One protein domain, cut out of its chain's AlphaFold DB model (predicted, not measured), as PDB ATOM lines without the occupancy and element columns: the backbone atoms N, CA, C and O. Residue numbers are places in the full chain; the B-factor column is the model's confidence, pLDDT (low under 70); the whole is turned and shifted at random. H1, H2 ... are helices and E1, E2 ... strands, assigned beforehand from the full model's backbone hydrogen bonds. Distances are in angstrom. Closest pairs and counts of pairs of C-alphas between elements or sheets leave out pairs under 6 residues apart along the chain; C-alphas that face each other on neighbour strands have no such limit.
ATOM      1  N   GLY A 193      41.136  42.837 -22.074       46.44
ATOM      2  CA  GLY A 193      42.422  42.931 -22.759       46.44
ATOM      3  C   GLY A 193      42.751  41.672 -23.561       46.44
ATOM      4  O   GLY A 193      43.528  40.855 -23.086       46.44
ATOM      5  N   THR A 194      42.214  41.534 -24.773       50.81
ATOM      6  CA  THR A 194      42.794  40.673 -25.823       50.81
ATOM      7  C   THR A 194      42.776  41.391 -27.168       50.81
ATOM      8  O   THR A 194      41.945  42.267 -27.409       50.81
ATOM      9  N   GLU A 195      43.725  41.048 -28.036       52.38
ATOM     10  CA  GLU A 195      43.908  41.687 -29.339       52.38
ATOM     11  C   GLU A 195      42.799  41.294 -30.330       52.38
ATOM     12  O   GLU A 195      42.433  40.125 -30.449       52.38
ATOM     13  N   GLY A 196      42.282  42.277 -31.075       56.44
ATOM     14  CA  GLY A 196      41.276  42.080 -32.124       56.44
ATOM     15  C   GLY A 196      39.958  42.817 -31.875       56.44
ATOM     16  O   GLY A 196      39.569  43.099 -30.744       56.44
ATOM     17  N   ASN A 197      39.253  43.135 -32.962       68.19
ATOM     18  CA  ASN A 197      37.914  43.720 -32.888       68.19
ATOM     19  C   ASN A 197      36.880  42.616 -32.590       68.19
ATOM     20  O   ASN A 197      36.922  41.576 -33.249       68.19
ATOM     21  N   PRO A 198      35.946  42.814 -31.641       78.75
ATOM     22  CA  PRO A 198      34.910  41.827 -31.356       78.75
ATOM     23  C   PRO A 198      33.888  41.744 -32.497       78.75
ATOM     24  O   PRO A 198      33.504  42.765 -33.074       78.75
ATOM     25  N   VAL A 199      33.390  40.538 -32.766       84.75
ATOM     26  CA  VAL A 199      32.242  40.307 -33.655       84.75
ATOM     27  C   VAL A 199      30.965  40.369 -32.830       84.75
ATOM     28  O   VAL A 199      30.800  39.613 -31.875       84.75
ATOM     29  N   TYR A 200      30.050  41.260 -33.205       87.44
ATOM     30  CA  TYR A 200      28.724  41.350 -32.599       87.44
ATOM     31  C   TYR A 200      27.791  40.331 -33.253       87.44
ATOM     32  O   TYR A 200      27.241  40.565 -34.329       87.44
ATOM     33  N   ALA A 201      27.623  39.194 -32.591       88.88
ATOM     34  CA  ALA A 201      26.640  38.185 -32.933       88.88
ATOM     35  C   ALA A 201      26.161  37.531 -31.637       88.88
ATOM     36  O   ALA A 201      26.972  37.079 -30.824       88.88
ATOM     37  N   ARG A 202      24.837  37.467 -31.454       91.38
ATOM     38  CA  ARG A 202      24.249  36.757 -30.321       91.38
ATOM     39  C   ARG A 202      24.597  35.279 -30.426       91.38
ATOM     40  O   ARG A 202      24.588  34.711 -31.522       91.38
ATOM     41  N   TYR A 203      24.852  34.654 -29.290       92.81
ATOM     42  CA  TYR A 203      24.867  33.208 -29.165       92.81
ATOM     43  C   TYR A 203      24.124  32.770 -27.911       92.81
ATOM     44  O   TYR A 203      24.171  33.445 -26.886       92.81
ATOM     45  N   ASP A 204      23.465  31.626 -28.018       94.81
ATOM     46  CA  ASP A 204      22.751  30.944 -26.947       94.81
ATOM     47  C   ASP A 204      23.246  29.495 -26.933       94.81
ATOM     48  O   ASP A 204      23.273  28.832 -27.974       94.81
ATOM     49  N   VAL A 205      23.675  29.008 -25.772       94.75
ATOM     50  CA  VAL A 205      24.286  27.685 -25.609       94.75
ATOM     51  C   VAL A 205      23.709  26.965 -24.402       94.75
ATOM     52  O   VAL A 205      23.542  27.568 -23.347       94.75
ATOM     53  N   SER A 206      23.402  25.675 -24.530       94.06
ATOM     54  CA  SER A 206      22.801  24.907 -23.431       94.06
ATOM     55  C   SER A 206      23.296  23.468 -23.327       94.06
ATOM     56  O   SER A 206      23.614  22.824 -24.328       94.06
ATOM     57  N   LYS A 207      23.365  22.961 -22.091       91.38
ATOM     58  CA  LYS A 207      23.743  21.580 -21.760       91.38
ATOM     59  C   LYS A 207      23.023  21.161 -20.476       91.38
ATOM     60  O   LYS A 207      23.179  21.786 -19.428       91.38
ATOM     61  N   GLY A 208      22.197  20.118 -20.567       90.31
ATOM     62  CA  GLY A 208      21.311  19.713 -19.470       90.31
ATOM     63  C   GLY A 208      20.324  20.824 -19.092       90.31
ATOM     64  O   GLY A 208      19.645  21.378 -19.956       90.31
ATOM     65  N   ALA A 209      20.256  21.153 -17.801       90.69
ATOM     66  CA  ALA A 209      19.408  22.223 -17.275       90.69
ATOM     67  C   ALA A 209      19.924  23.646 -17.574       90.69
ATOM     68  O   ALA A 209      19.146  24.597 -17.492       90.69
ATOM     69  N   TRP A 210      21.209  23.802 -17.906       91.25
ATOM     70  CA  TRP A 210      21.889  25.097 -17.996       91.25
ATOM     71  C   TRP A 210      21.796  25.689 -19.401       91.25
ATOM     72  O   TRP A 210      22.049  24.997 -20.388       91.25
ATOM     73  N   THR A 211      21.472  26.981 -19.493       92.62
ATOM     74  CA  THR A 211      21.476  27.769 -20.733       92.62
ATOM     75  C   THR A 211      22.180  29.097 -20.494       92.62
ATOM     76  O   THR A 211      21.738  29.866 -19.652       92.62
ATOM     77  N   ALA A 212      23.236  29.397 -21.243       90.38
ATOM     78  CA  ALA A 212      23.985  30.652 -21.184       90.38
ATOM     79  C   ALA A 212      23.918  31.396 -22.528       90.38
ATOM     80  O   ALA A 212      23.718  30.776 -23.572       90.38
ATOM     81  N   TRP A 213      24.102  32.716 -22.525       91.00
ATOM     82  CA  TRP A 213      24.120  33.519 -23.753       91.00
ATOM     83  C   TRP A 213      25.058  34.724 -23.659       91.00
ATOM     84  O   TRP A 213      25.380  35.184 -22.566       91.00
ATOM     85  N   GLY A 214      25.438  35.272 -24.814       86.56
ATOM     86  CA  GLY A 214      26.190  36.524 -24.946       86.56
ATOM     87  C   GLY A 214      25.896  37.227 -26.274       86.56
ATOM     88  O   GLY A 214      25.298  36.636 -27.175       86.56
ATOM     89  N   GLU A 215      26.283  38.500 -26.405       85.50
ATOM     90  CA  GLU A 215      25.956  39.332 -27.588       85.50
ATOM     91  C   GLU A 215      27.141  39.589 -28.536       85.50
ATOM     92  O   GLU A 215      26.963  40.146 -29.623       85.50
ATOM     93  N   PHE A 216      28.356  39.199 -28.143       83.19
ATOM     94  CA  PHE A 216      29.561  39.341 -28.958       83.19
ATOM     95  C   PHE A 216      30.589  38.244 -28.660       83.19
ATOM     96  O   PHE A 216      30.600  37.656 -27.582       83.19
ATOM     97  N   TYR A 217      31.490  38.007 -29.611       85.94
ATOM     98  CA  TYR A 217      32.646  37.125 -29.469       85.94
ATOM     99  C   TYR A 217      33.944  37.910 -29.668       85.94
ATOM    100  O   TYR A 217      34.028  38.781 -30.536       85.94
ATOM    101  N   GLN A 218      34.972  37.573 -28.892       84.25
ATOM    102  CA  GLN A 218      36.316  38.136 -29.004       84.25
ATOM    103  C   GLN A 218      37.331  36.980 -29.000       84.25
ATOM    104  O   GLN A 218      37.231  36.105 -28.136       84.25
ATOM    105  N   PRO A 219      38.293  36.930 -29.942       87.81
ATOM    106  CA  PRO A 219      39.336  35.911 -29.929       87.81
ATOM    107  C   PRO A 219      40.162  35.940 -28.637       87.81
ATOM    108  O   PRO A 219      40.440  37.000 -28.065       87.81
ATOM    109  N   MET A 220      40.576  34.754 -28.199       87.38
ATOM    110  CA  MET A 220      41.446  34.562 -27.043       87.38
ATOM    111  C   MET A 220      42.844  34.197 -27.528       87.38
ATOM    112  O   MET A 220      42.994  33.432 -28.480       87.38
ATOM    113  N   TYR A 221      43.864  34.713 -26.849       87.75
ATOM    114  CA  TYR A 221      45.255  34.384 -27.132       87.75
ATOM    115  C   TYR A 221      45.987  34.071 -25.829       87.75
ATOM    116  O   TYR A 221      45.844  34.801 -24.848       87.75
ATOM    117  N   ILE A 222      46.789  33.008 -25.838       87.12
ATOM    118  CA  ILE A 222      47.777  32.701 -24.798       87.12
ATOM    119  C   ILE A 222      49.154  32.773 -25.451       87.12
ATOM    120  O   ILE A 222      49.385  32.123 -26.469       87.12
ATOM    121  N   ASP A 223      50.048  33.597 -24.903       86.44
ATOM    122  CA  ASP A 223      51.414  33.810 -25.404       86.44
ATOM    123  C   ASP A 223      51.478  34.063 -26.928       86.44
ATOM    124  O   ASP A 223      52.289  33.486 -27.654       86.44
ATOM    125  N   GLY A 224      50.555  34.896 -27.429       86.56
ATOM    126  CA  GLY A 224      50.423  35.247 -28.851       86.56
ATOM    127  C   GLY A 224      49.829  34.151 -29.752       86.56
ATOM    128  O   GLY A 224      49.706  34.349 -30.960       86.56
ATOM    129  N   LYS A 225      49.439  32.995 -29.202       88.31
ATOM    130  CA  LYS A 225      48.831  31.878 -29.942       88.31
ATOM    131  C   LYS A 225      47.320  31.874 -29.751       88.31
ATOM    132  O   LYS A 225      46.840  31.991 -28.626       88.31
ATOM    133  N   LEU A 226      46.583  31.713 -30.851       91.31
ATOM    134  CA  LEU A 226      45.122  31.626 -30.842       91.31
ATOM    135  C   LEU A 226      44.658  30.452 -29.967       91.31
ATOM    136  O   LEU A 226      45.117  29.322 -30.142       91.31
ATOM    137  N   ALA A 227      43.733  30.731 -29.053       92.00
ATOM    138  CA  ALA A 227      43.128  29.773 -28.140       92.00
ATOM    139  C   ALA A 227      41.601  29.739 -28.318       92.00
ATOM    140  O   ALA A 227      40.983  30.723 -28.731       92.00
ATOM    141  N   TYR A 228      40.995  28.603 -27.970       93.75
ATOM    142  CA  TYR A 228      39.549  28.391 -28.011       93.75
ATOM    143  C   TYR A 228      39.026  28.032 -26.621       93.75
ATOM    144  O   TYR A 228      39.630  27.231 -25.908       93.75
ATOM    145  N   CYS A 229      37.887  28.607 -26.247       91.69
ATOM    146  CA  CYS A 229      37.210  28.309 -24.993       91.69
ATOM    147  C   CYS A 229      36.505  26.950 -25.089       91.69
ATOM    148  O   CYS A 229      35.736  26.715 -26.020       91.69
ATOM    149  N   VAL A 230      36.713  26.077 -24.103       91.69
ATOM    150  CA  VAL A 230      36.079  24.746 -24.025       91.69
ATOM    151  C   VAL A 230      34.935  24.669 -23.002       91.69
ATOM    152  O   VAL A 230      34.213  23.678 -22.965       91.69
ATOM    153  N   GLN A 231      34.719  25.726 -22.215       86.50
ATOM    154  CA  GLN A 231      33.645  25.833 -21.223       86.50
ATOM    155  C   GLN A 231      32.825  27.110 -21.460       86.50
ATOM    156  O   GLN A 231      33.170  28.168 -20.926       86.50
ATOM    157  N   PRO A 232      31.744  27.062 -22.257       80.75
ATOM    158  CA  PRO A 232      30.868  28.217 -22.381       80.75
ATOM    159  C   PRO A 232      30.288  28.575 -21.005       80.75
ATOM    160  O   PRO A 232      29.854  27.705 -20.252       80.75
ATOM    161  N   GLY A 233      30.301  29.868 -20.680       71.31
ATOM    162  CA  GLY A 233      29.895  30.380 -19.371       71.31
ATOM    163  C   GLY A 233      31.026  30.587 -18.362       71.31
ATOM    164  O   GLY A 233      30.746  31.122 -17.300       71.31
ATOM    165  N   ILE A 234      32.284  30.258 -18.674       73.69
ATOM    166  CA  ILE A 234      33.462  30.611 -17.853       73.69
ATOM    167  C   ILE A 234      34.252  31.749 -18.539       73.69
ATOM    168  O   ILE A 234      34.434  31.725 -19.758       73.69
ATOM    169  N   VAL A 235      34.674  32.789 -17.795       66.31
ATOM    170  CA  VAL A 235      35.400  33.940 -18.386       66.31
ATOM    171  C   VAL A 235      36.865  33.621 -18.523       66.31
ATOM    172  O   VAL A 235      37.563  33.547 -17.522       66.31
ATOM    173  N   PHE A 236      37.354  33.684 -19.756       74.00
ATOM    174  CA  PHE A 236      38.759  33.944 -20.020       74.00
ATOM    175  C   PHE A 236      39.186  35.289 -19.399       74.00
ATOM    176  O   PHE A 236      38.892  36.352 -19.951       74.00
ATOM    177  N   VAL A 237      39.851  35.274 -18.236       72.69
ATOM    178  CA  VAL A 237      40.350  36.490 -17.569       72.69
ATOM    179  C   VAL A 237      41.764  36.800 -18.074       72.69
ATOM    180  O   VAL A 237      42.693  36.066 -17.722       72.69
ATOM    181  N   PRO A 238      41.990  37.899 -18.823       72.50
ATOM    182  CA  PRO A 238      43.307  38.193 -19.381       72.50
ATOM    183  C   PRO A 238      44.414  38.415 -18.341       72.50
ATOM    184  O   PRO A 238      44.173  38.585 -17.140       72.50
ATOM    185  N   GLY A 239      45.657  38.438 -18.827       77.50
ATOM    186  CA  GLY A 239      46.863  38.556 -18.007       77.50
ATOM    187  C   GLY A 239      47.351  37.215 -17.448       77.50
ATOM    188  O   GLY A 239      46.767  36.162 -17.698       77.50
ATOM    189  N   ALA A 240      48.438  37.268 -16.678       80.25
ATOM    190  CA  ALA A 240      49.142  36.095 -16.159       80.25
ATOM    191  C   ALA A 240      48.282  35.189 -15.246       80.25
ATOM    192  O   ALA A 240      47.176  35.551 -14.833       80.25
ATOM    193  N   GLY A 241      48.819  34.009 -14.916       85.00
ATOM    194  CA  GLY A 241      48.208  33.041 -13.994       85.00
ATOM    195  C   GLY A 241      47.562  31.819 -14.654       85.00
ATOM    196  O   GLY A 241      46.996  30.991 -13.947       85.00
ATOM    197  N   PHE A 242      47.648  31.681 -15.979       88.94
ATOM    198  CA  PHE A 242      47.283  30.440 -16.662       88.94
ATOM    199  C   PHE A 242      48.346  29.356 -16.438       88.94
ATOM    200  O   PHE A 242      49.546  29.611 -16.526       88.94
ATOM    201  N   THR A 243      47.885  28.137 -16.180       90.56
ATOM    202  CA  THR A 243      48.690  26.920 -16.044       90.56
ATOM    203  C   THR A 243      48.425  26.006 -17.234       90.56
ATOM    204  O   THR A 243      47.276  25.830 -17.643       90.56
ATOM    205  N   GLN A 244      49.486  25.445 -17.812       92.06
ATOM    206  CA  GLN A 244      49.391  24.524 -18.941       92.06
ATOM    207  C   GLN A 244      49.075  23.111 -18.435       92.06
ATOM    208  O   GLN A 244      49.786  22.594 -17.573       92.06
ATOM    209  N   GLN A 245      48.049  22.469 -18.991       90.81
ATOM    210  CA  GLN A 245      47.618  21.114 -18.634       90.81
ATOM    211  C   GLN A 245      47.417  20.265 -19.900       90.81
ATOM    212  O   GLN A 245      47.001  20.773 -20.940       90.81
ATOM    213  N   THR A 246      47.722  18.969 -19.842       86.50
ATOM    214  CA  THR A 246      47.481  18.007 -20.943       86.50
ATOM    215  C   THR A 246      46.094  17.365 -20.881       86.50
ATOM    216  O   THR A 246      45.611  16.813 -21.869       86.50
ATOM    217  N   GLU A 247      45.439  17.456 -19.728       85.50
ATOM    218  CA  GLU A 247      44.075  17.005 -19.481       85.50
ATOM    219  C   GLU A 247      43.287  18.120 -18.795       85.50
ATOM    220  O   GLU A 247      43.868  19.093 -18.318       85.50
ATOM    221  N   PHE A 248      41.963  17.988 -18.757       83.88
ATOM    222  CA  PHE A 248      41.090  18.931 -18.073       83.88
ATOM    223  C   PHE A 248      39.866  18.199 -17.518       83.88
ATOM    224  O   PHE A 248      39.269  17.369 -18.212       83.88
ATOM    225  N   ALA A 249      39.499  18.486 -16.269       80.81
ATOM    226  CA  ALA A 249      38.365  17.842 -15.615       80.81
ATOM    227  C   ALA A 249      37.059  18.140 -16.376       80.81
ATOM    228  O   ALA A 249      36.779  19.280 -16.740       80.81
ATOM    229  N   GLY A 250      36.264  17.102 -16.644       80.25
ATOM    230  CA  GLY A 250      35.038  17.221 -17.441       80.25
ATOM    231  C   GLY A 250      35.227  17.193 -18.965       80.25
ATOM    232  O   GLY A 250      34.242  17.382 -19.674       80.25
ATOM    233  N   ILE A 251      36.439  16.930 -19.483       88.06
ATOM    234  CA  ILE A 251      36.683  16.663 -20.914       88.06
ATOM    235  C   ILE A 251      37.323  15.279 -21.086       88.06
ATOM    236  O   ILE A 251      38.495  15.055 -20.765       88.06
ATOM    237  N   SER A 252      36.552  14.340 -21.635       91.12
ATOM    238  CA  SER A 252      36.998  12.971 -21.914       91.12
ATOM    239  C   SER A 252      38.038  12.905 -23.041       91.12
ATOM    240  O   SER A 252      38.095  13.775 -23.909       91.12
ATOM    241  N   LEU A 253      38.827  11.824 -23.102       90.50
ATOM    242  CA  LEU A 253      39.794  11.595 -24.188       90.50
ATOM    243  C   LEU A 253      39.151  11.687 -25.588       90.50
ATOM    244  O   LEU A 253      39.738  12.271 -26.498       90.50
ATOM    245  N   ALA A 254      37.935  11.158 -25.755       92.56
ATOM    246  CA  ALA A 254      37.204  11.228 -27.020       92.56
ATOM    247  C   ALA A 254      36.830  12.671 -27.399       92.56
ATOM    248  O   ALA A 254      36.889  13.038 -28.571       92.56
ATOM    249  N   GLU A 255      36.484  13.510 -26.423       94.06
ATOM    250  CA  GLU A 255      36.245  14.938 -26.638       94.06
ATOM    251  C   GLU A 255      37.542  15.696 -26.949       94.06
ATOM    252  O   GLU A 255      37.542  16.509 -27.870       94.06
ATOM    253  N   ARG A 256      38.664  15.380 -26.280       91.62
ATOM    254  CA  ARG A 256      39.982  15.967 -26.601       91.62
ATOM    255  C   ARG A 256      40.352  15.758 -28.069       91.62
ATOM    256  O   ARG A 256      40.726  16.717 -28.739       91.62
ATOM    257  N   ILE A 257      40.159  14.540 -28.590       91.00
ATOM    258  CA  ILE A 257      40.397  14.215 -30.007       91.00
ATOM    259  C   ILE A 257      39.534  15.094 -30.927       91.00
ATOM    260  O   ILE A 257      40.070  15.713 -31.844       91.00
ATOM    261  N   LYS A 258      38.228  15.242 -30.649       94.38
ATOM    262  CA  LYS A 258      37.342  16.120 -31.442       94.38
ATOM    263  C   LYS A 258      37.775  17.587 -31.404       94.38
ATOM    264  O   LYS A 258      37.759  18.245 -32.443       94.38
ATOM    265  N   ILE A 259      38.154  18.108 -30.228       94.19
ATOM    266  CA  ILE A 259      38.662  19.483 -30.103       94.19
ATOM    267  C   ILE A 259      39.932  19.629 -30.947       94.19
ATOM    268  O   ILE A 259      40.035  20.575 -31.722       94.19
ATOM    269  N   ASN A 260      40.880  18.693 -30.835       91.19
ATOM    270  CA  ASN A 260      42.128  18.716 -31.594       91.19
ATOM    271  C   ASN A 260      41.882  18.689 -33.112       91.19
ATOM    272  O   ASN A 260      42.481  19.477 -33.840       91.19
ATOM    273  N   ASP A 261      40.980  17.838 -33.601       91.81
ATOM    274  CA  ASP A 261      40.625  17.806 -35.022       91.81
ATOM    275  C   ASP A 261      40.048  19.154 -35.484       91.81
ATOM    276  O   ASP A 261      40.506  19.718 -36.481       91.81
ATOM    277  N   ILE A 262      39.107  19.737 -34.734       95.56
ATOM    278  CA  ILE A 262      38.538  21.050 -35.078       95.56
ATOM    279  C   ILE A 262      39.598  22.154 -35.017       95.56
ATOM    280  O   ILE A 262      39.657  22.986 -35.919       95.56
ATOM    281  N   MET A 263      40.480  22.150 -34.016       92.38
ATOM    282  CA  MET A 263      41.583  23.111 -33.926       92.38
ATOM    283  C   MET A 263      42.553  22.990 -35.108       92.38
ATOM    284  O   MET A 263      43.051  24.008 -35.588       92.38
ATOM    285  N   ASN A 264      42.784  21.783 -35.630       91.25
ATOM    286  CA  ASN A 264      43.636  21.563 -36.800       91.25
ATOM    287  C   ASN A 264      42.963  21.995 -38.113       91.25
ATOM    288  O   ASN A 264      43.608  22.646 -38.935       91.25
ATOM    289  N   PHE A 265      41.666  21.730 -38.299       93.94
ATOM    290  CA  PHE A 265      40.970  21.926 -39.585       93.94
ATOM    291  C   PHE A 265      40.047  23.154 -39.674       93.94
ATOM    292  O   PHE A 265      39.593  23.493 -40.771       93.94
ATOM    293  N   GLY A 266      39.793  23.824 -38.548       95.62
ATOM    294  CA  GLY A 266      39.083  25.099 -38.450       95.62
ATOM    295  C   GLY A 266      39.981  26.316 -38.656       95.62
ATOM    296  O   GLY A 266      41.050  26.213 -39.267       95.62
ATOM    297  N   ALA A 267      39.555  27.465 -38.134       95.62
ATOM    298  CA  ALA A 267      40.288  28.724 -38.253       95.62
ATOM    299  C   ALA A 267      41.688  28.685 -37.603       95.62
ATOM    300  O   ALA A 267      42.024  27.787 -36.824       95.62
ATOM    301  N   LYS A 268      42.520  29.665 -37.957       92.25
ATOM    302  CA  LYS A 268      43.888  29.884 -37.476       92.25
ATOM    303  C   LYS A 268      44.118  31.357 -37.140       92.25
ATOM    304  O   LYS A 268      43.297  32.222 -37.428       92.25
ATOM    305  N   SER A 269      45.258  31.645 -36.512       90.31
ATOM    306  CA  SER A 269      45.688  33.030 -36.293       90.31
ATOM    307  C   SER A 269      45.839  33.746 -37.640       90.31
ATOM    308  O   SER A 269      46.535  33.240 -38.521       90.31
ATOM    309  N   GLY A 270      45.171  34.890 -37.800       89.75
ATOM    310  CA  GLY A 270      45.096  35.643 -39.057       89.75
ATOM    311  C   GLY A 270      43.826  35.411 -39.891       89.75
ATOM    312  O   GLY A 270      43.564  36.210 -40.789       89.75
ATOM    313  N   ASP A 271      43.016  34.389 -39.587       93.69
ATOM    314  CA  ASP A 271      41.682  34.240 -40.186       93.69
ATOM    315  C   ASP A 271      40.684  35.273 -39.630       93.69
ATOM    316  O   ASP A 271      40.924  35.936 -38.617       93.69
ATOM    317  N   SER A 272      39.525  35.400 -40.288       94.06
ATOM    318  CA  SER A 272      38.467  36.312 -39.846       94.06
ATOM    319  C   SER A 272      37.902  35.918 -38.474       94.06
ATOM    320  O   SER A 272      37.785  34.736 -38.131       94.06
ATOM    321  N   VAL A 273      37.509  36.919 -37.683       92.81
ATOM    322  CA  VAL A 273      36.985  36.709 -36.322       92.81
ATOM    323  C   VAL A 273      35.681  35.902 -36.349       92.81
ATOM    324  O   VAL A 273      35.440  35.103 -35.449       92.81
ATOM    325  N   GLU A 274      34.885  36.029 -37.411       95.06
ATOM    326  CA  GLU A 274      33.694  35.219 -37.678       95.06
ATOM    327  C   GLU A 274      34.037  33.732 -37.841       95.06
ATOM    328  O   GLU A 274      33.356  32.877 -37.275       95.06
ATOM    329  N   TYR A 275      35.113  33.397 -38.566       97.12
ATOM    330  CA  TYR A 275      35.523  32.001 -38.730       97.12
ATOM    331  C   TYR A 275      36.131  31.432 -37.438       97.12
ATOM    332  O   TYR A 275      35.888  30.272 -37.093       97.12
ATOM    333  N   ILE A 276      36.852  32.256 -36.668       96.31
ATOM    334  CA  ILE A 276      37.330  31.902 -35.323       96.31
ATOM    335  C   ILE A 276      36.138  31.636 -34.383       96.31
ATOM    336  O   ILE A 276      36.110  30.597 -33.722       96.31
ATOM    337  N   MET A 277      35.122  32.504 -34.376       95.50
ATOM    338  CA  MET A 277      33.881  32.334 -33.608       95.50
ATOM    339  C   MET A 277      33.149  31.042 -33.995       95.50
ATOM    340  O   MET A 277      32.829  30.232 -33.126       95.50
ATOM    341  N   ALA A 278      32.956  30.799 -35.296       97.88
ATOM    342  CA  ALA A 278      32.340  29.575 -35.802       97.88
ATOM    343  C   ALA A 278      33.131  28.311 -35.414       97.88
ATOM    344  O   ALA A 278      32.540  27.282 -35.087       97.88
ATOM    345  N   THR A 279      34.465  28.386 -35.396       98.12
ATOM    346  CA  THR A 279      35.327  27.284 -34.940       98.12
ATOM    347  C   THR A 279      35.113  26.999 -33.449       98.12
ATOM    348  O   THR A 279      34.937  25.839 -33.073       98.12
ATOM    349  N   ASN A 280      35.036  28.033 -32.601       97.00
ATOM    350  CA  ASN A 280      34.767  27.855 -31.169       97.00
ATOM    351  C   ASN A 280      33.356  27.302 -30.900       97.00
ATOM    352  O   ASN A 280      33.173  26.464 -30.017       97.00
ATOM    353  N   MET A 281      32.357  27.742 -31.662       97.19
ATOM    354  CA  MET A 281      30.988  27.228 -31.563       97.19
ATOM    355  C   MET A 281      30.905  25.749 -31.926       97.19
ATOM    356  O   MET A 281      30.270  24.971 -31.217       97.19
ATOM    357  N   TYR A 282      31.608  25.335 -32.983       98.44
ATOM    358  CA  TYR A 282      31.643  23.931 -33.374       98.44
ATOM    359  C   TYR A 282      32.387  23.056 -32.344       98.44
ATOM    360  O   TYR A 282      31.984  21.915 -32.112       98.44
ATOM    361  N   ILE A 283      33.399  23.600 -31.649       97.75
ATOM    362  CA  ILE A 283      34.012  22.956 -30.472       97.75
ATOM    363  C   ILE A 283      32.966  22.715 -29.372       97.75
ATOM    364  O   ILE A 283      32.862  21.593 -28.877       97.75
ATOM    365  N   TRP A 284      32.151  23.718 -29.020       96.81
ATOM    366  CA  TRP A 284      31.096  23.558 -28.009       96.81
ATOM    367  C   TRP A 284      30.060  22.499 -28.402       96.81
ATOM    368  O   TRP A 284      29.714  21.655 -27.573       96.81
ATOM    369  N   GLU A 285      29.635  22.455 -29.667       97.06
ATOM    370  CA  GLU A 285      28.758  21.380 -30.153       97.06
ATOM    371  C   GLU A 285      29.375  19.982 -29.971       97.06
ATOM    372  O   GLU A 285      28.692  19.045 -29.556       97.06
ATOM    373  N   GLN A 286      30.672  19.815 -30.255       96.44
ATOM    374  CA  GLN A 286      31.349  18.521 -30.088       96.44
ATOM    375  C   GLN A 286      31.552  18.103 -28.626       96.44
ATOM    376  O   GLN A 286      31.704  16.904 -28.364       96.44
ATOM    377  N   LEU A 287      31.483  19.069 -27.705       94.19
ATOM    378  CA  LEU A 287      31.428  18.902 -26.249       94.19
ATOM    379  C   LEU A 287      29.989  18.732 -25.720       94.19
ATOM    380  O   LEU A 287      29.743  18.820 -24.514       94.19
ATOM    381  N   GLY A 288      29.019  18.492 -26.609       93.50
ATOM    382  CA  GLY A 288      27.635  18.174 -26.254       93.50
ATOM    383  C   GLY A 288      26.777  19.374 -25.851       93.50
ATOM    384  O   GLY A 288      25.731  19.176 -25.236       93.50
ATOM    385  N   TRP A 289      27.196  20.601 -26.171       94.62
ATOM    386  CA  TRP A 289      26.344  21.782 -26.031       94.62
ATOM    387  C   TRP A 289      25.435  21.929 -27.253       94.62
ATOM    388  O   TRP A 289      25.876  21.793 -28.394       94.62
ATOM    389  N   SER A 290      24.167  22.267 -27.039       96.50
ATOM    390  CA  SER A 290      23.346  22.849 -28.104       96.50
ATOM    391  C   SER A 290      23.813  24.282 -28.336       96.50
ATOM    392  O   SER A 290      24.033  25.001 -27.365       96.50
ATOM    393  N   VAL A 291      23.966  24.701 -29.595       96.56
ATOM    394  CA  VAL A 291      24.441  26.045 -29.961       96.56
ATOM    395  C   VAL A 291      23.474  26.686 -30.953       96.56
ATOM    396  O   VAL A 291      23.150  26.103 -31.985       96.56
ATOM    397  N   SER A 292      23.046  27.908 -30.650       96.25
ATOM    398  CA  SER A 292      22.310  28.808 -31.538       96.25
ATOM    399  C   SER A 292      23.078  30.121 -31.661       96.25
ATOM    400  O   SER A 292      23.722  30.558 -30.707       96.25
ATOM    401  N   THR A 293      23.046  30.765 -32.830       96.12
ATOM    402  CA  THR A 293      23.732  32.047 -33.033       96.12
ATOM    403  C   THR A 293      23.116  32.886 -34.149       96.12
ATOM    404  O   THR A 293      22.584  32.355 -35.121       96.12
ATOM    405  N   SER A 294      23.242  34.212 -34.030       96.62
ATOM    406  CA  SER A 294      22.977  35.165 -35.110       96.62
ATOM    407  C   SER A 294      24.184  35.402 -36.033       96.62
ATOM    408  O   SER A 294      24.122  36.307 -36.863       96.62
ATOM    409  N   LEU A 295      25.291  34.661 -35.875       96.25
ATOM    410  CA  LEU A 295      26.482  34.780 -36.720       96.25
ATOM    411  C   LEU A 295      26.135  34.436 -38.183       96.25
ATOM    412  O   LEU A 295      25.759  33.290 -38.464       96.25
ATOM    413  N   PRO A 296      26.284  35.378 -39.137       94.25
ATOM    414  CA  PRO A 296      26.019  35.097 -40.541       94.25
ATOM    415  C   PRO A 296      26.880  33.939 -41.055       94.25
ATOM    416  O   PRO A 296      28.072  33.854 -40.773       94.25
ATOM    417  N   ASN A 297      26.268  33.047 -41.835       95.88
ATOM    418  CA  ASN A 297      26.937  31.906 -42.465       95.88
ATOM    419  C   ASN A 297      27.637  30.909 -41.505       95.88
ATOM    420  O   ASN A 297      28.508  30.154 -41.941       95.88
ATOM    421  N   TYR A 298      27.234  30.819 -40.226       97.81
ATOM    422  CA  TYR A 298      27.770  29.811 -39.290       97.81
ATOM    423  C   TYR A 298      27.763  28.383 -39.878       97.81
ATOM    424  O   TYR A 298      28.769  27.675 -39.820       97.81
ATOM    425  N   ALA A 299      26.664  27.984 -40.528       98.00
ATOM    426  CA  ALA A 299      26.539  26.677 -41.176       98.00
ATOM    427  C   ALA A 299      27.560  26.452 -42.311       98.00
ATOM    428  O   ALA A 299      28.077  25.343 -42.453       98.00
ATOM    429  N   GLY A 300      27.883  27.491 -43.091       98.44
ATOM    430  CA  GLY A 300      28.898  27.425 -44.142       98.44
ATOM    431  C   GLY A 300      30.301  27.260 -43.568       98.44
ATOM    432  O   GLY A 300      31.013  26.343 -43.972       98.44
ATOM    433  N   TYR A 301      30.665  28.068 -42.565       98.44
ATOM    434  CA  TYR A 301      31.939  27.924 -41.850       98.44
ATOM    435  C   TYR A 301      32.096  26.527 -41.242       98.44
ATOM    436  O   TYR A 301      33.092  25.855 -41.499       98.44
ATOM    437  N   LYS A 302      31.089  26.046 -40.504       98.44
ATOM    438  CA  LYS A 302      31.058  24.696 -39.924       98.44
ATOM    439  C   LYS A 302      31.222  23.604 -40.985       98.44
ATOM    440  O   LYS A 302      31.989  22.663 -40.781       98.44
ATOM    441  N   ASN A 303      30.551  23.730 -42.134       98.44
ATOM    442  CA  ASN A 303      30.736  22.795 -43.242       98.44
ATOM    443  C   ASN A 303      32.180  22.819 -43.769       98.44
ATOM    444  O   ASN A 303      32.737  21.746 -43.975       98.44
ATOM    445  N   THR A 304      32.823  23.984 -43.912       97.94
ATOM    446  CA  THR A 304      34.244  24.075 -44.304       97.94
ATOM    447  C   THR A 304      35.149  23.263 -43.374       97.94
ATOM    448  O   THR A 304      35.944  22.463 -43.865       97.94
ATOM    449  N   ILE A 305      34.977  23.368 -42.048       97.69
ATOM    450  CA  ILE A 305      35.740  22.563 -41.071       97.69
ATOM    451  C   ILE A 305      35.523  21.062 -41.317       97.69
ATOM    452  O   ILE A 305      36.479  20.293 -41.436       97.69
ATOM    453  N   ILE A 306      34.261  20.644 -41.461       97.50
ATOM    454  CA  ILE A 306      33.883  19.242 -41.694       97.50
ATOM    455  C   ILE A 306      34.458  18.709 -43.016       97.50
ATOM    456  O   ILE A 306      34.916  17.565 -43.067       97.50
ATOM    457  N   GLN A 307      34.460  19.505 -44.092       96.62
ATOM    458  CA  GLN A 307      35.059  19.093 -45.364       96.62
ATOM    459  C   GLN A 307      36.587  19.035 -45.277       96.62
ATOM    460  O   GLN A 307      37.174  18.085 -45.788       96.62
ATOM    461  N   ASN A 308      37.240  19.967 -44.574       93.94
ATOM    462  CA  ASN A 308      38.683  19.916 -44.324       93.94
ATOM    463  C   ASN A 308      39.077  18.624 -43.584       93.94
ATOM    464  O   ASN A 308      39.982  17.916 -44.032       93.94
ATOM    465  N   MET A 309      38.339  18.261 -42.527       93.38
ATOM    466  CA  MET A 309      38.506  16.991 -41.805       93.38
ATOM    467  C   MET A 309      38.339  15.776 -42.733       93.38
ATOM    468  O   MET A 309      39.197  14.893 -42.763       93.38
ATOM    469  N   LYS A 310      37.267  15.732 -43.539       94.00
ATOM    470  CA  LYS A 310      37.010  14.633 -44.493       94.00
ATOM    471  C   LYS A 310      38.108  14.515 -45.553       94.00
ATOM    472  O   LYS A 310      38.622  13.423 -45.784       94.00
ATOM    473  N   ASN A 311      38.524  15.632 -46.145       91.38
ATOM    474  CA  ASN A 311      39.589  15.693 -47.149       91.38
ATOM    475  C   ASN A 311      40.951  15.256 -46.578       91.38
ATOM    476  O   ASN A 311      41.781  14.687 -47.298       91.38
ATOM    477  N   PHE A 312      41.178  15.449 -45.275       91.94
ATOM    478  CA  PHE A 312      42.357  14.929 -44.581       91.94
ATOM    479  C   PHE A 312      42.339  13.401 -44.378       91.94
ATOM    480  O   PHE A 312      43.398  12.790 -44.233       91.94
ATOM    481  N   GLN A 313      41.175  12.749 -44.462       91.81
ATOM    482  CA  GLN A 313      41.065  11.286 -44.410       91.81
ATOM    483  C   GLN A 313      41.168  10.610 -45.789       91.81
ATOM    484  O   GLN A 313      41.416   9.405 -45.864       91.81
ATOM    485  N   VAL A 314      41.040  11.357 -46.896       95.44
ATOM    486  CA  VAL A 314      41.173  10.808 -48.260       95.44
ATOM    487  C   VAL A 314      42.600  10.303 -48.497       95.44
ATOM    488  O   VAL A 314      43.558  11.074 -48.430       95.44
TER     489      VAL A 314
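AT A GLANCE: This is residues 193 to 314 of the 393 residues of an uncharacterized protein of Enterococcus faecalis 02-MB-BW-10 (UniProt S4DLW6). A small three-stranded sheet of E2, E1 and E6 has the helix H2 lying along one of its faces, over E6; H1 runs side by side with H2, farther from the sheet, and H3 slants across H2 and residues 261 to 265 of H1. Away from these parts lie a small strand hairpin of E3 and E4 and, apart from it, the short strand E5, with the long loop of residues 228 to 242 between E4 and E5. The printed part has 122 residues, with six named strands and three named helices in the order E1 E2 E3 E4 E5 H1 H2 E6 H3, and its class is mixed, helices and strands. The larger sheet has the order E2 - E1 - E6, all antiparallel. The whole is compact, with a radius of gyration of the C-alphas of 14.1 A and spans of 42 by 36 by 32 A.

IN THESE COORDINATES: In the larger sheet, E1 is residues 203 to 207, 13.8 A long from C-alpha 203 at (24.867, 33.208, -29.165); E2 is residues 210 to 214, 14.0 A, and E6 residues 290 to 293, 10.4 A. H2 is residues 273 to 286, 20.0 A from C-alpha 273 at (36.985, 36.709, -36.322). H1 is residues 253 to 265, 18.6 A, and H3 residues 298 to 313, 23.4 A, ending at (41.065, 11.286, -44.410). E3 is residues 220 to 222, E4 residues 225 to 227 and E5 residues 243 to 245.

HOW THE PARTS SIT: E1 and E2 form a hairpin, with N 205 and O 212 2.8 A apart, within hydrogen-bond range. On the other side of E1 is the edge strand E6, where N 292 and O 204 are 2.8 A apart. H2 is on this sheet at a height over the sheet of 10.0 A, over E6, and runs along the strands, at 3 degrees to E6 on the local plane. Their closest C-alphas, of Glu 285 and Val 291, are 6.4 A apart. H1 and H2, a helical hairpin, touch, closest at the C-alphas of Ile 259 and Ile 283, 5.8 A, at a shallow tilt of 22 degrees, opposite ways. H3 touches H2 with its residues 298 to 305 alone, closest at the C-alphas of Ala 278 and Tyr 298, 5.8 A; they run the same way at a steep tilt of 69.9 degrees, only just short of about perpendicular. H3 touches H1 with residues 305 to 309 alone, closest at the C-alphas of Phe 265 and Ile 305, 5.5 A, about perpendicular at 80 degrees. The helix packing is mostly crossed, but only just, with 1 of 3 touching pairs at a shallow tilt. H1 and H3 are not on the larger sheet. In H1, H2 and H3 every O i to N i+4 pair is within hydrogen-bond range. The hairpin E3 and E4, antiparallel at 130 degrees, has N 227 and O 220 2.9 A apart. E5 pairs with no named strand and is apart from E3 and E4.

THE WHOLE: The two C-alphas farthest apart, of Ala 240 and Val 314, are 41.6 A apart. The printed part has no cut, and the one long link is E4 to E5. Mean pLDDT of the printed part is 89.4; residues 193 to 197 and residue 235 are under 70.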